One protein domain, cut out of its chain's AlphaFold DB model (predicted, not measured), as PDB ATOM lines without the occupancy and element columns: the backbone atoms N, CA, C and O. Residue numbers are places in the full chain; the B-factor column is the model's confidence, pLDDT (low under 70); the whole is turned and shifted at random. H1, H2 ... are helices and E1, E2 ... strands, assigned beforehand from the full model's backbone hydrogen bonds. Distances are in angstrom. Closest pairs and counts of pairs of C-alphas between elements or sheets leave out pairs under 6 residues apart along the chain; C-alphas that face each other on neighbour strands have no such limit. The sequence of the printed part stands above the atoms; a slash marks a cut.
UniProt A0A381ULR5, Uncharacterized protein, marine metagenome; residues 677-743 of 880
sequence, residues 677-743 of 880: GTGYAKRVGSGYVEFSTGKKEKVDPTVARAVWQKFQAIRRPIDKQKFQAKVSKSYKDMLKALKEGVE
ATOM      1  N   GLY A 677      34.017  11.725  22.579       34.44
ATOM      2  CA  GLY A 677      35.295  11.825  21.872       34.44
ATOM      3  C   GLY A 677      35.941  13.218  21.929       34.44
ATOM      4  O   GLY A 677      35.304  14.273  21.856       34.44
ATOM      5  N   THR A 678      37.272  13.224  22.027       38.00
ATOM      6  CA  THR A 678      38.152  14.364  22.375       38.00
ATOM      7  C   THR A 678      38.115  15.571  21.419       38.00
ATOM      8  O   THR A 678      38.760  16.593  21.670       38.00
ATOM      9  N   GLY A 679      37.328  15.510  20.343       43.03
ATOM     10  CA  GLY A 679      37.106  16.622  19.424       43.03
ATOM     11  C   GLY A 679      35.937  17.538  19.797       43.03
ATOM     12  O   GLY A 679      35.929  18.691  19.372       43.03
ATOM     13  N   TYR A 680      34.933  17.068  20.544       35.47
ATOM     14  CA  TYR A 680      33.706  17.840  20.810       35.47
ATOM     15  C   TYR A 680      33.872  18.831  21.976       35.47
ATOM     16  O   TYR A 680      33.452  19.983  21.877       35.47
ATOM     17  N   ALA A 681      34.610  18.447  23.023       36.44
ATOM     18  CA  ALA A 681      34.856  19.286  24.201       36.44
ATOM     19  C   ALA A 681      35.691  20.556  23.910       36.44
ATOM     20  O   ALA A 681      35.497  21.579  24.557       36.44
ATOM     21  N   LYS A 682      36.567  20.542  22.890       40.62
ATOM     22  CA  LYS A 682      37.336  21.731  22.446       40.62
ATOM     23  C   LYS A 682      36.513  22.737  21.620       40.62
ATOM     24  O   LYS A 682      36.999  23.831  21.323       40.62
ATOM     25  N   ARG A 683      35.292  22.375  21.203       48.12
ATOM     26  CA  ARG A 683      34.438  23.195  20.319       48.12
ATOM     27  C   ARG A 683      33.430  24.057  21.069       48.12
ATOM     28  O   ARG A 683      32.921  25.025  20.508       48.12
ATOM     29  N   VAL A 684      33.189  23.769  22.342       34.03
ATOM     30  CA  VAL A 684      32.288  24.562  23.177       34.03
ATOM     31  C   VAL A 684      33.073  25.750  23.747       34.03
ATOM     32  O   VAL A 684      33.608  25.681  24.845       34.03
ATOM     33  N   GLY A 685      33.208  26.823  22.955       44.31
ATOM     34  CA  GLY A 685      33.685  28.131  23.442       44.31
ATOM     35  C   GLY A 685      34.797  28.834  22.651       44.31
ATOM     36  O   GLY A 685      35.216  29.913  23.054       44.31
ATOM     37  N   SER A 686      35.292  28.286  21.538       51.00
ATOM     38  CA  SER A 686      36.545  28.782  20.935       51.00
ATOM     39  C   SER A 686      36.386  29.725  19.724       51.00
ATOM     40  O   SER A 686      37.351  30.379  19.330       51.00
ATOM     41  N   GLY A 687      35.182  29.857  19.147       61.16
ATOM     42  CA  GLY A 687      34.939  30.729  17.984       61.16
ATOM     43  C   GLY A 687      35.560  30.226  16.671       61.16
ATOM     44  O   GLY A 687      35.644  30.984  15.707       61.16
ATOM     45  N   TYR A 688      36.022  28.971  16.626       75.75
ATOM     46  CA  TYR A 688      36.613  28.362  15.434       75.75
ATOM     47  C   TYR A 688      35.548  27.732  14.544       75.75
ATOM     48  O   TYR A 688      34.666  27.018  15.019       75.75
ATOM     49  N   VAL A 689      35.691  27.974  13.246       81.19
ATOM     50  CA  VAL A 689      34.838  27.456  12.184       81.19
ATOM     51  C   VAL A 689      35.704  26.652  11.216       81.19
ATOM     52  O   VAL A 689      36.776  27.097  10.805       81.19
ATOM     53  N   GLU A 690      35.259  25.446  10.889       82.75
ATOM     54  CA  GLU A 690      35.875  24.550   9.915       82.75
ATOM     55  C   GLU A 690      35.294  24.836   8.527       82.75
ATOM     56  O   GLU A 690      34.096  24.653   8.292       82.75
ATOM     57  N   PHE A 691      36.152  25.308   7.624       87.50
ATOM     58  CA  PHE A 691      35.811  25.567   6.228       87.50
ATOM     59  C   PHE A 691      36.005  24.299   5.382       87.50
ATOM     60  O   PHE A 691      36.702  23.367   5.779       87.50
ATOM     61  N   SER A 692      35.438  24.260   4.174       82.19
ATOM     62  CA  SER A 692      35.524  23.117   3.252       82.19
ATOM     63  C   SER A 692      36.952  22.810   2.794       82.19
ATOM     64  O   SER A 692      37.212  21.737   2.267       82.19
ATOM     65  N   THR A 693      37.884  23.741   3.004       71.88
ATOM     66  CA  THR A 693      39.329  23.535   2.829       71.88
ATOM     67  C   THR A 693      39.953  22.658   3.922       71.88
ATOM     68  O   THR A 693      41.159  22.434   3.903       71.88
ATOM     69  N   GLY A 694      39.170  22.205   4.911       72.06
ATOM     70  CA  GLY A 694      39.631  21.458   6.086       72.06
ATOM     71  C   GLY A 694      40.352  22.328   7.122       72.06
ATOM     72  O   GLY A 694      40.682  21.861   8.213       72.06
ATOM     73  N   LYS A 695      40.585  23.611   6.812       74.19
ATOM     74  CA  LYS A 695      41.212  24.572   7.720       74.19
ATOM     75  C   LYS A 695      40.195  25.087   8.734       74.19
ATOM     76  O   LYS A 695      39.090  25.504   8.381       74.19
ATOM     77  N   LYS A 696      40.600  25.076  10.004       80.56
ATOM     78  CA  LYS A 696      39.850  25.645  11.127       80.56
ATOM     79  C   LYS A 696      40.371  27.042  11.407       80.56
ATOM     80  O   LYS A 696      41.525  27.196  11.801       80.56
ATOM     81  N   GLU A 697      39.527  28.048  11.234       77.75
ATOM     82  CA  GLU A 697      39.899  29.447  11.448       77.75
ATOM     83  C   GLU A 697      38.947  30.117  12.440       77.75
ATOM     84  O   GLU A 697      37.764  29.783  12.522       77.75
ATOM     85  N   LYS A 698      39.474  31.053  13.233       80.62
ATOM     86  CA  LYS A 698      38.699  31.782  14.239       80.62
ATOM     87  C   LYS A 698      37.878  32.881  13.563       80.62
ATOM     88  O   LYS A 698      38.445  33.760  12.920       80.62
ATOM     89  N   VAL A 699      36.561  32.852  13.741       78.56
ATOM     90  CA  VAL A 699      35.629  33.838  13.180       78.56
ATOM     91  C   VAL A 699      35.124  34.759  14.284       78.56
ATOM     92  O   VAL A 699      34.651  34.300  15.322       78.56
ATOM     93  N   ASP A 700      35.205  36.072  14.061       77.50
ATOM     94  CA  ASP A 700      34.666  37.062  14.997       77.50
ATOM     95  C   ASP A 700      33.130  36.928  15.116       77.50
ATOM     96  O   ASP A 700      32.453  36.828  14.086       77.50
ATOM     97  N   PRO A 701      32.540  36.976  16.327       79.25
ATOM     98  CA  PRO A 701      31.088  36.888  16.509       79.25
ATOM     99  C   PRO A 701      30.279  37.931  15.731       79.25
ATOM    100  O   PRO A 701      29.152  37.663  15.310       79.25
ATOM    101  N   THR A 702      30.843  39.116  15.507       78.88
ATOM    102  CA  THR A 702      30.238  40.192  14.713       78.88
ATOM    103  C   THR A 702      30.194  39.818  13.235       78.88
ATOM    104  O   THR A 702      29.169  39.997  12.578       78.88
ATOM    105  N   VAL A 703      31.286  39.243  12.724       78.56
ATOM    106  CA  VAL A 703      31.373  38.745  11.346       78.56
ATOM    107  C   VAL A 703      30.421  37.564  11.162       78.56
ATOM    108  O   VAL A 703      29.647  37.555  10.209       78.56
ATOM    109  N   ALA A 704      30.388  36.624  12.112       84.00
ATOM    110  CA  ALA A 704      29.453  35.503  12.092       84.00
ATOM    111  C   ALA A 704      27.991  35.974  12.064       84.00
ATOM    112  O   ALA A 704      27.200  35.484  11.258       84.00
ATOM    113  N   ARG A 705      27.642  36.977  12.881       83.06
ATOM    114  CA  ARG A 705      26.303  37.581  12.896       83.06
ATOM    115  C   ARG A 705      25.945  38.235  11.565       83.06
ATOM    116  O   ARG A 705      24.828  38.032  11.099       83.06
ATOM    117  N   ALA A 706      26.871  38.963  10.945       82.50
ATOM    118  CA  ALA A 706      26.647  39.582   9.639       82.50
ATOM    119  C   ALA A 706      26.413  38.530   8.538       82.50
ATOM    120  O   ALA A 706      25.498  38.674   7.729       82.50
ATOM    121  N   VAL A 707      27.189  37.440   8.535       85.69
ATOM    122  CA  VAL A 707      27.018  36.330   7.577       85.69
ATOM    123  C   VAL A 707      25.682  35.631   7.794       85.69
ATOM    124  O   VAL A 707      24.957  35.377   6.835       85.69
ATOM    125  N   TRP A 708      25.334  35.362   9.053       86.12
ATOM    126  CA  TRP A 708      24.068  34.738   9.423       86.12
ATOM    127  C   TRP A 708      22.868  35.595   9.017       86.12
ATOM    128  O   TRP A 708      21.959  35.096   8.365       86.12
ATOM    129  N   GLN A 709      22.880  36.893   9.332       85.12
ATOM    130  CA  GLN A 709      21.818  37.822   8.933       85.12
ATOM    131  C   GLN A 709      21.650  37.872   7.414       85.12
ATOM    132  O   GLN A 709      20.528  37.820   6.921       85.12
ATOM    133  N   LYS A 710      22.758  37.888   6.669       80.94
ATOM    134  CA  LYS A 710      22.723  37.884   5.207       80.94
ATOM    135  C   LYS A 710      22.160  36.585   4.635       80.94
ATOM    136  O   LYS A 710      21.343  36.636   3.727       80.94
ATOM    137  N   PHE A 711      22.531  35.434   5.193       86.56
ATOM    138  CA  PHE A 711      21.939  34.149   4.808       86.56
ATOM    139  C   PHE A 711      20.425  34.107   5.058       86.56
ATOM    140  O   PHE A 711      19.681  33.593   4.224       86.56
ATOM    141  N   GLN A 712      19.962  34.670   6.180       84.56
ATOM    142  CA  GLN A 712      18.532  34.746   6.497       84.56
ATOM    143  C   GLN A 712      17.772  35.711   5.577       84.56
ATOM    144  O   GLN A 712      16.622  35.439   5.244       84.56
ATOM    145  N   ALA A 713      18.411  36.796   5.130       83.31
ATOM    146  CA  ALA A 713      17.814  37.777   4.225       83.31
ATOM    147  C   ALA A 713      17.614  37.260   2.786       83.31
ATOM    148  O   ALA A 713      16.791  37.793   2.045       83.31
ATOM    149  N   ILE A 714      18.341  36.219   2.367       83.38
ATOM    150  CA  ILE A 714      18.159  35.618   1.040       83.38
ATOM    151  C   ILE A 714      16.807  34.897   0.995       83.38
ATOM    152  O   ILE A 714      16.555  34.004   1.798       83.38
ATOM    153  N   ARG A 715      15.932  35.240   0.042       79.12
ATOM    154  CA  ARG A 715      14.582  34.644  -0.051       79.12
ATOM    155  C   ARG A 715      14.556  33.324  -0.823       79.12
ATOM    156  O   ARG A 715      13.838  32.406  -0.440       79.12
ATOM    157  N   ARG A 716      15.352  33.204  -1.891       69.81
ATOM    158  CA  ARG A 716      15.339  32.034  -2.784       69.81
ATOM    159  C   ARG A 716      16.193  30.882  -2.219       69.81
ATOM    160  O   ARG A 716      17.357  31.112  -1.882       69.81
ATOM    161  N   PRO A 717      15.683  29.633  -2.172       74.88
ATOM    162  CA  PRO A 717      16.441  28.477  -1.674       74.88
ATOM    163  C   PRO A 717      17.765  28.235  -2.415       74.88
ATOM    164  O   PRO A 717      18.788  27.956  -1.790       74.88
ATOM    165  N   ILE A 718      17.769  28.416  -3.737       72.56
ATOM    166  CA  ILE A 718      18.955  28.235  -4.591       72.56
ATOM    167  C   ILE A 718      20.061  29.235  -4.227       72.56
ATOM    168  O   ILE A 718      21.237  28.879  -4.160       72.56
ATOM    169  N   ASP A 719      19.702  30.484  -3.941       74.19
ATOM    170  CA  ASP A 719      20.679  31.516  -3.596       74.19
ATOM    171  C   ASP A 719      21.210  31.333  -2.172       74.19
ATOM    172  O   ASP A 719      22.384  31.613  -1.919       74.19
ATOM    173  N   LYS A 720      20.403  30.767  -1.259       82.56
ATOM    174  CA  LYS A 720      20.877  30.333   0.065       82.56
ATOM    175  C   LYS A 720      21.947  29.261  -0.067       82.56
ATOM    176  O   LYS A 720      23.000  29.389   0.554       82.56
ATOM    177  N   GLN A 721      21.713  28.253  -0.908       82.38
ATOM    178  CA  GLN A 721      22.692  27.196  -1.168       82.38
ATOM    179  C   GLN A 721      23.973  27.756  -1.800       82.38
ATOM    180  O   GLN A 721      25.069  27.446  -1.337       82.38
ATOM    181  N   LYS A 722      23.865  28.646  -2.799       82.81
ATOM    182  CA  LYS A 722      25.032  29.303  -3.418       82.81
ATOM    183  C   LYS A 722      25.815  30.161  -2.423       82.81
ATOM    184  O   LYS A 722      27.044  30.114  -2.409       82.81
ATOM    185  N   PHE A 723      25.124  30.937  -1.589       86.62
ATOM    186  CA  PHE A 723      25.751  31.761  -0.559       86.62
ATOM    187  C   PHE A 723      26.438  30.896   0.495       86.62
ATOM    188  O   PHE A 723      27.610  31.122   0.788       86.62
ATOM    189  N   GLN A 724      25.756  29.861   0.992       88.56
ATOM    190  CA  GLN A 724      26.302  28.878   1.926       88.56
ATOM    191  C   GLN A 724      27.558  28.206   1.359       88.56
ATOM    192  O   GLN A 724      28.584  28.164   2.035       88.56
ATOM    193  N   ALA A 725      27.513  27.753   0.103       87.81
ATOM    194  CA  ALA A 725      28.646  27.147  -0.592       87.81
ATOM    195  C   ALA A 725      29.801  28.129  -0.840       87.81
ATOM    196  O   ALA A 725      30.938  27.710  -1.035       87.81
ATOM    197  N   LYS A 726      29.538  29.440  -0.865       89.00
ATOM    198  CA  LYS A 726      30.574  30.466  -1.009       89.00
ATOM    199  C   LYS A 726      31.241  30.783   0.324       89.00
ATOM    200  O   LYS A 726      32.466  30.842   0.384       89.00
ATOM    201  N   VAL A 727      30.454  30.954   1.386       89.62
ATOM    202  CA  VAL A 727      30.980  31.240   2.730       89.62
ATOM    203  C   VAL A 727      31.632  30.016   3.372       89.62
ATOM    204  O   VAL A 727      32.483  30.183   4.237       89.62
ATOM    205  N   SER A 728      31.292  28.799   2.935       88.50
ATOM    206  CA  SER A 728      31.917  27.570   3.430       88.50
ATOM    207  C   SER A 728      33.333  27.334   2.903       88.50
ATOM    208  O   SER A 728      34.047  26.546   3.510       88.50
ATOM    209  N   LYS A 729      33.778  28.006   1.829       88.00
ATOM    210  CA  LYS A 729      35.081  27.737   1.184       88.00
ATOM    211  C   LYS A 729      36.285  28.140   2.028       88.00
ATOM    212  O   LYS A 729      37.192  27.342   2.258       88.00
ATOM    213  N   SER A 730      36.309  29.389   2.475       89.69
ATOM    214  CA  SER A 730      37.393  29.940   3.288       89.69
ATOM    215  C   SER A 730      36.925  31.181   4.041       89.69
ATOM    216  O   SER A 730      35.956  31.833   3.642       89.69
ATOM    217  N   TYR A 731      37.655  31.573   5.088       85.00
ATOM    218  CA  TYR A 731      37.397  32.829   5.795       85.00
ATOM    219  C   TYR A 731      37.463  34.041   4.857       85.00
ATOM    220  O   TYR A 731      36.628  34.943   4.919       85.00
ATOM    221  N   LYS A 732      38.411  34.032   3.912       86.00
ATOM    222  CA  LYS A 732      38.543  35.069   2.883       86.00
ATOM    223  C   LYS A 732      37.325  35.112   1.959       86.00
ATOM    224  O   LYS A 732      36.844  36.204   1.667       86.00
ATOM    225  N   ASP A 733      36.810  33.963   1.525       86.94
ATOM    226  CA  ASP A 733      35.613  33.893   0.677       86.94
ATOM    227  C   ASP A 733      34.348  34.300   1.430       86.94
ATOM    228  O   ASP A 733      33.483  34.955   0.854       86.94
ATOM    229  N   MET A 734      34.270  34.002   2.727       87.06
ATOM    230  CA  MET A 734      33.206  34.481   3.605       87.06
ATOM    231  C   MET A 734      33.226  36.012   3.729       87.06
ATOM    232  O   MET A 734      32.200  36.662   3.526       87.06
ATOM    233  N   LEU A 735      34.394  36.616   3.976       86.81
ATOM    234  CA  LEU A 735      34.547  38.077   3.995       86.81
ATOM    235  C   LEU A 735      34.271  38.705   2.621       86.81
ATOM    236  O   LEU A 735      33.656  39.768   2.531       86.81
ATOM    237  N   LYS A 736      34.686  38.040   1.539       85.94
ATOM    238  CA  LYS A 736      34.395  38.470   0.167       85.94
ATOM    239  C   LYS A 736      32.893  38.420  -0.114       85.94
ATOM    240  O   LYS A 736      32.354  39.386  -0.634       85.94
ATOM    241  N   ALA A 737      32.204  37.357   0.294       83.88
ATOM    242  CA  ALA A 737      30.758  37.216   0.158       83.88
ATOM    243  C   ALA A 737      29.993  38.271   0.969       83.88
ATOM    244  O   ALA A 737      28.953  38.748   0.518       83.88
ATOM    245  N   LEU A 738      30.502  38.689   2.134       79.75
ATOM    246  CA  LEU A 738      29.961  39.843   2.859       79.75
ATOM    247  C   LEU A 738      30.130  41.132   2.054       79.75
ATOM    248  O   LEU A 738      29.146  41.837   1.838       79.75
ATOM    249  N   LYS A 739      31.347  41.388   1.560       74.88
ATOM    250  CA  LYS A 739      31.708  42.609   0.829       74.88
ATOM    251  C   LYS A 739      30.997  42.744  -0.522       74.88
ATOM    252  O   LYS A 739      30.649  43.852  -0.906       74.88
ATOM    253  N   GLU A 740      30.750  41.639  -1.219       63.69
ATOM    254  CA  GLU A 740      30.090  41.631  -2.530       63.69
ATOM    255  C   GLU A 740      28.590  41.958  -2.480       63.69
ATOM    256  O   GLU A 740      28.045  42.396  -3.479       63.69
ATOM    257  N   GLY A 741      27.904  41.788  -1.343       49.56
ATOM    258  CA  GLY A 741      26.479  42.166  -1.244       49.56
ATOM    259  C   GLY A 741      26.262  43.419  -0.415       49.56
ATOM    260  O   GLY A 741      25.381  43.428   0.433       49.56
ATOM    261  N   VAL A 742      27.107  44.425  -0.637       37.97
ATOM    262  CA  VAL A 742      26.839  45.823  -0.267       37.97
ATOM    263  C   VAL A 742      26.297  46.608  -1.484       37.97
ATOM    264  O   VAL A 742      25.946  47.774  -1.358       37.97
ATOM    265  N   GLU A 743      26.167  45.976  -2.657       42.16
ATOM    266  CA  GLU A 743      25.725  46.622  -3.907       42.16
ATOM    267  C   GLU A 743      24.540  45.915  -4.580       42.16
ATOM    268  O   GLU A 743      24.512  45.753  -5.795       42.16
TER     269      GLU A 743
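What this domain is: This is residues 677 to 743 of the 880 residues of an uncharacterized protein of marine metagenome (UniProt A0A381ULR5). A two-stranded antiparallel hairpin, E1 and E2, sits at one end of a cluster of three helices, H1, H2 and H3; residues 677 to 685 stick out as a tail. The printed part has 67 residues, mostly helix, with named elements in the order E1, E2, H1, H2, H3. It is only just compact, close to loose, with radius of gyration of the C-alphas 12.9 A, spanning 41 by 22 by 19 A.

Where its parts are: Find E1, residues 688 to 690, from C-alpha 688 at (36.613, 28.362, 15.434); E2 is residues 696 to 698. H1, residues 701 to 713, runs 18.1 A; H2, residues 717 to 727, 15.4 A; H3, residues 731 to 740, 14.1 A, to (30.090, 41.631, -2.530).

How they stand to each other: Between E1 and E2, look at N 689 and O 697, 2.8 A apart, within hydrogen-bond range. H3 touches H2 at a steep tilt of 51 degrees, closest C-alphas Val 727 and Met 734, 4.0 A. H1, with residues 706 to 710 alone, touches H3, closest C-alphas Val 707 and Leu 738, 6.6 A. In H1, H2 and H3 every O i to N i+4 pair is within hydrogen-bond range.

The domain as a whole: The printed part has no cut; pLDDT is under 70 at residues 677 to 687, 716 and 740 to 743.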